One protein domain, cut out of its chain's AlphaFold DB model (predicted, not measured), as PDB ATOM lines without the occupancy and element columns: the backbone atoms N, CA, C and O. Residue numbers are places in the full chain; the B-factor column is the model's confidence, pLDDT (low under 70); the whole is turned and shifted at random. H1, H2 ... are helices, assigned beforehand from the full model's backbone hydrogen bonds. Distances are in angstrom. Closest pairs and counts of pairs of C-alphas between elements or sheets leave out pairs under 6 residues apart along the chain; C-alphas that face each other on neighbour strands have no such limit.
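Overview. This is residues 2 to 45 of the 88 residues of an uncharacterized protein of Candidatus Staskawiczbacteria bacterium RIFCSPHIGHO2_01_FULL_36_16 (UniProt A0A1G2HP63). One long, straight helix, H1, makes the longest axis of a rod, and after its last residue the chain folds back so that the short helix H2 packs on residues 26 to 33. The printed part has 44 residues with two named helices, H1 then H2, and no named strand; the class is all helix. The whole is extended, with a radius of gyration of the C-alphas of 14.6 A and spans of 44 by 17 by 11 A.

Arrangement. Look first at H1, residues 9 to 36, whose O i to N i+4 pairs are all within hydrogen-bond range. H2, residues 39 to 43, touches H1 at its residues 26 to 33 alone; the closest C-alphas, of Ala 33 and Leu 39, are 5.3 A apart. In H2, 0 of 1 such pairs is within range, but 2 of 2 O i to N i+3 pairs are. Residues 17 to 25, within H1, stand free.

Along the chain. Find C-alpha 9 at (315.791, 230.965, 395.366); from there H1 runs 40.7 A to C-alpha 36 at (351.522, 211.474, 395.839). H2 ends at C-alpha 43, at (338.700, 207.951, 392.572).

Size, cuts and confidence. The two C-alphas farthest apart, of Gly 7 and Ser 37, are 44.1 A apart. The printed part has no cut, and the link from H1 to H2 is tight. Mean pLDDT of the printed part is 82.1; residues 2 to 3 and 43 to 45 are under 70.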
ATOM      1  N   LYS A   2     323.772 234.579 387.613       56.69
ATOM      2  CA  LYS A   2     322.329 234.324 387.829       56.69
ATOM      3  C   LYS A   2     322.021 232.884 387.404       56.69
ATOM      4  O   LYS A   2     321.539 232.653 386.304       56.69
ATOM      5  N   VAL A   3     322.368 231.916 388.249       63.53
ATOM      6  CA  VAL A   3     322.011 230.508 388.026       63.53
ATOM      7  C   VAL A   3     320.606 230.300 388.581       63.53
ATOM      8  O   VAL A   3     320.420 230.215 389.794       63.53
ATOM      9  N   GLN A   4     319.605 230.302 387.704       70.56
ATOM     10  CA  GLN A   4     318.228 229.959 388.054       70.56
ATOM     11  C   GLN A   4     317.906 228.602 387.437       70.56
ATOM     12  O   GLN A   4     317.594 228.516 386.256       70.56
ATOM     13  N   ILE A   5     318.045 227.540 388.229       72.12
ATOM     14  CA  ILE A   5     317.720 226.167 387.803       72.12
ATOM     15  C   ILE A   5     316.255 225.867 388.117       72.12
ATOM     16  O   ILE A   5     315.577 225.163 387.379       72.12
ATOM     17  N   THR A   6     315.751 226.450 389.201       79.12
ATOM     18  CA  THR A   6     314.358 226.365 389.633       79.12
ATOM     19  C   THR A   6     313.806 227.760 389.926       79.12
ATOM     20  O   THR A   6     314.562 228.709 390.147       79.12
ATOM     21  N   GLY A   7     312.480 227.891 389.999       84.19
ATOM     22  CA  GLY A   7     311.830 229.127 390.455       84.19
ATOM     23  C   GLY A   7     312.063 229.447 391.940       84.19
ATOM     24  O   GLY A   7     311.690 230.522 392.400       84.19
ATOM     25  N   ASN A   8     312.690 228.543 392.705       88.44
ATOM     26  CA  ASN A   8     312.916 228.705 394.136       88.44
ATOM     27  C   ASN A   8     314.360 229.156 394.429       88.44
ATOM     28  O   ASN A   8     315.331 228.429 394.202       88.44
ATOM     29  N   LYS A   9     314.499 230.359 395.001       86.94
ATOM     30  CA  LYS A   9     315.791 230.965 395.366       86.94
ATOM     31  C   LYS A   9     316.632 230.079 396.295       86.94
ATOM     32  O   LYS A   9     317.850 230.040 396.132       86.94
ATOM     33  N   TYR A  10     316.011 229.377 397.242       91.38
ATOM     34  CA  TYR A  10     316.725 228.554 398.222       91.38
ATOM     35  C   TYR A  10     317.289 227.281 397.594       91.38
ATOM     36  O   TYR A  10     318.437 226.936 397.854       91.38
ATOM     37  N   ILE A  11     316.524 226.637 396.711       88.50
ATOM     38  CA  ILE A  11     316.979 225.443 395.983       88.50
ATOM     39  C   ILE A  11     318.152 225.801 395.066       88.50
ATOM     40  O   ILE A  11     319.153 225.091 395.037       88.50
ATOM     41  N   ASN A  12     318.079 226.945 394.378       85.00
ATOM     42  CA  ASN A  12     319.187 227.422 393.548       85.00
ATOM     43  C   ASN A  12     320.450 227.709 394.372       85.00
ATOM     44  O   ASN A  12     321.549 227.358 393.950       85.00
ATOM     45  N   ALA A  13     320.302 228.329 395.548       89.12
ATOM     46  CA  ALA A  13     321.426 228.610 396.438       89.12
ATOM     47  C   ALA A  13     322.048 227.323 397.000       89.12
ATOM     48  O   ALA A  13     323.271 227.194 397.014       89.12
ATOM     49  N   LEU A  14     321.217 226.360 397.408       90.00
ATOM     50  CA  LEU A  14     321.663 225.057 397.896       90.00
ATOM     51  C   LEU A  14     322.437 224.297 396.817       90.00
ATOM     52  O   LEU A  14     323.526 223.794 397.076       90.00
ATOM     53  N   LEU A  15     321.911 224.256 395.594       87.88
ATOM     54  CA  LEU A  15     322.565 223.569 394.488       87.88
ATOM     55  C   LEU A  15     323.891 224.244 394.114       87.88
ATOM     56  O   LEU A  15     324.893 223.559 393.914       87.88
ATOM     57  N   LEU A  16     323.934 225.579 394.089       90.94
ATOM     58  CA  LEU A  16     325.178 226.314 393.855       90.94
ATOM     59  C   LEU A  16     326.226 226.002 394.934       90.94
ATOM     60  O   LEU A  16     327.389 225.770 394.606       90.94
ATOM     61  N   LEU A  17     325.809 225.947 396.201       92.44
ATOM     62  CA  LEU A  17     326.675 225.574 397.318       92.44
ATOM     63  C   LEU A  17     327.197 224.138 397.175       92.44
ATOM     64  O   LEU A  17     328.384 223.898 397.391       92.44
ATOM     65  N   MET A  18     326.340 223.195 396.774       90.12
ATOM     66  CA  MET A  18     326.737 221.804 396.537       90.12
ATOM     67  C   MET A  18     327.781 221.685 395.425       90.12
ATOM     68  O   MET A  18     328.802 221.028 395.622       90.12
ATOM     69  N   ILE A  19     327.565 222.347 394.284       89.56
ATOM     70  CA  ILE A  19     328.523 222.334 393.167       89.56
ATOM     71  C   ILE A  19     329.844 222.979 393.586       89.56
ATOM     72  O   ILE A  19     330.910 222.441 393.293       89.56
ATOM     73  N   PHE A  20     329.789 224.107 394.295       92.69
ATOM     74  CA  PHE A  20     330.988 224.778 394.787       92.69
ATOM     75  C   PHE A  20     331.785 223.886 395.748       92.69
ATOM     76  O   PHE A  20     332.993 223.722 395.583       92.69
ATOM     77  N   SER A  21     331.106 223.256 396.707       91.06
ATOM     78  CA  SER A  21     331.729 222.310 397.634       91.06
ATOM     79  C   SER A  21     332.384 221.146 396.887       91.06
ATOM     80  O   SER A  21     333.556 220.848 397.123       91.06
ATOM     81  N   ALA A  22     331.679 220.535 395.930       87.44
ATOM     82  CA  ALA A  22     332.222 219.449 395.117       87.44
ATOM     83  C   ALA A  22     333.455 219.888 394.305       87.44
ATOM     84  O   ALA A  22     334.442 219.156 394.242       87.44
ATOM     85  N   ALA A  23     333.444 221.098 393.738       88.88
ATOM     86  CA  ALA A  23     334.579 221.645 392.998       88.88
ATOM     87  C   ALA A  23     335.822 221.834 393.889       88.88
ATOM     88  O   ALA A  23     336.920 221.441 393.495       88.88
ATOM     89  N   ILE A  24     335.654 222.371 395.104       91.88
ATOM     90  CA  ILE A  24     336.747 222.509 396.081       91.88
ATOM     91  C   ILE A  24     337.322 221.133 396.448       91.88
ATOM     92  O   ILE A  24     338.540 220.957 396.441       91.88
ATOM     93  N   HIS A  25     336.466 220.141 396.714       86.12
ATOM     94  CA  HIS A  25     336.916 218.780 397.024       86.12
ATOM     95  C   HIS A  25     337.716 218.172 395.866       86.12
ATOM     96  O   HIS A  25     338.782 217.602 396.095       86.12
ATOM     97  N   MET A  26     337.259 218.346 394.623       86.50
ATOM     98  CA  MET A  26     337.992 217.870 393.448       86.50
ATOM     99  C   MET A  26     339.361 218.540 393.300       86.50
ATOM    100  O   MET A  26     340.335 217.852 393.003       86.50
ATOM    101  N   LEU A  27     339.474 219.846 393.563       89.62
ATOM    102  CA  LEU A  27     340.769 220.541 393.550       89.62
ATOM    103  C   LEU A  27     341.743 219.967 394.587       89.62
ATOM    104  O   LEU A  27     342.913 219.743 394.274       89.62
ATOM    105  N   ILE A  28     341.263 219.683 395.800       88.56
ATOM    106  CA  ILE A  28     342.072 219.080 396.867       88.56
ATOM    107  C   ILE A  28     342.538 217.675 396.465       88.56
ATOM    108  O   ILE A  28     343.721 217.358 396.600       88.56
ATOM    109  N   LEU A  29     341.640 216.842 395.931       82.56
ATOM    110  CA  LEU A  29     341.983 215.490 395.482       82.56
ATOM    111  C   LEU A  29     342.989 215.505 394.326       82.56
ATOM    112  O   LEU A  29     343.921 214.703 394.332       82.56
ATOM    113  N   ILE A  30     342.855 216.440 393.379       84.38
ATOM    114  CA  ILE A  30     343.829 216.638 392.296       84.38
ATOM    115  C   ILE A  30     345.198 217.006 392.861       84.38
ATOM    116  O   ILE A  30     346.200 216.397 392.487       84.38
ATOM    117  N   PHE A  31     345.249 217.953 393.796       88.00
ATOM    118  CA  PHE A  31     346.503 218.349 394.429       88.00
ATOM    119  C   PHE A  31     347.179 217.173 395.151       88.00
ATOM    120  O   PHE A  31     348.380 216.946 394.988       88.00
ATOM    121  N   ILE A  32     346.411 216.382 395.904       82.12
ATOM    122  CA  ILE A  32     346.915 215.189 396.594       82.12
ATOM    123  C   ILE A  32     347.399 214.137 395.591       82.12
ATOM    124  O   ILE A  32     348.484 213.585 395.776       82.12
ATOM    125  N   ALA A  33     346.640 213.876 394.526       79.69
ATOM    126  CA  ALA A  33     347.002 212.907 393.496       79.69
ATOM    127  C   ALA A  33     348.316 213.283 392.798       79.69
ATOM    128  O   ALA A  33     349.168 212.417 392.602       79.69
ATOM    129  N   ILE A  34     348.523 214.572 392.499       83.81
ATOM    130  CA  ILE A  34     349.780 215.078 391.930       83.81
ATOM    131  C   ILE A  34     350.925 214.908 392.934       83.81
ATOM    132  O   ILE A  34     351.960 214.337 392.594       83.81
ATOM    133  N   LYS A  35     350.739 215.337 394.190       89.88
ATOM    134  CA  LYS A  35     351.786 215.263 395.225       89.88
ATOM    135  C   LYS A  35     352.222 213.823 395.518       89.88
ATOM    136  O   LYS A  35     353.392 213.571 395.781       89.88
ATOM    137  N   THR A  36     351.278 212.888 395.513       84.19
ATOM    138  CA  THR A  36     351.522 211.474 395.839       84.19
ATOM    139  C   THR A  36     351.817 210.619 394.610       84.19
ATOM    140  O   THR A  36     352.135 209.443 394.766       84.19
ATOM    141  N   SER A  37     351.700 211.183 393.398       81.31
ATOM    142  CA  SER A  37     351.733 210.445 392.124       81.31
ATOM    143  C   SER A  37     350.785 209.236 392.094       81.31
ATOM    144  O   SER A  37     351.002 208.279 391.353       81.31
ATOM    145  N   ASN A  38     349.725 209.266 392.908       72.00
ATOM    146  CA  ASN A  38     348.771 208.180 393.039       72.00
ATOM    147  C   ASN A  38     347.390 208.652 392.578       72.00
ATOM    148  O   ASN A  38     346.666 209.355 393.285       72.00
ATOM    149  N   LEU A  39     347.010 208.225 391.373       72.44
ATOM    150  CA  LEU A  39     345.727 208.566 390.759       72.44
ATOM    151  C   LEU A  39     344.527 207.937 391.487       72.44
ATOM    152  O   LEU A  39     343.397 208.351 391.242       72.44
ATOM    153  N   TYR A  40     344.745 207.000 392.418       72.88
ATOM    154  CA  TYR A  40     343.679 206.411 393.235       72.88
ATOM    155  C   TYR A  40     342.916 207.467 394.046       72.88
ATOM    156  O   TYR A  40     341.704 207.354 394.219       72.88
ATOM    157  N   PHE A  41     343.583 208.548 394.466       72.19
ATOM    158  CA  PHE A  41     342.929 209.650 395.179       72.19
ATOM    159  C   PHE A  41     341.901 210.403 394.322       72.19
ATOM    160  O   PHE A  41     340.935 210.933 394.862       72.19
ATOM    161  N   LEU A  42     342.032 210.400 392.990       71.44
ATOM    162  CA  LEU A  42     341.016 210.982 392.102       71.44
ATOM    163  C   LEU A  42     339.733 210.143 392.057       71.44
ATOM    164  O   LEU A  42     338.665 210.672 391.763       71.44
ATOM    165  N   ASN A  43     339.830 208.856 392.394       69.44
ATOM    166  CA  ASN A  43     338.700 207.951 392.572       69.44
ATOM    167  C   ASN A  43     338.407 207.701 394.067       69.44
ATOM    168  O   ASN A  43     337.855 206.664 394.420       69.44
ATOM    169  N   TYR A  44     338.753 208.639 394.962       66.69
ATOM    170  CA  TYR A  44     338.527 208.496 396.411       66.69
ATOM    171  C   TYR A  44     337.055 208.242 396.757       66.69
ATOM    172  O   TYR A  44     336.738 207.394 397.585       66.69
ATOM    173  N   PHE A  45     336.143 208.938 396.077       62.22
ATOM    174  CA  PHE A  45     334.703 208.733 396.243       62.22
ATOM    175  C   PHE A  45     334.190 207.450 395.583       62.22
ATOM    176  O   PHE A  45     332.998 207.171 395.658       62.22
TER     177      PHE A  45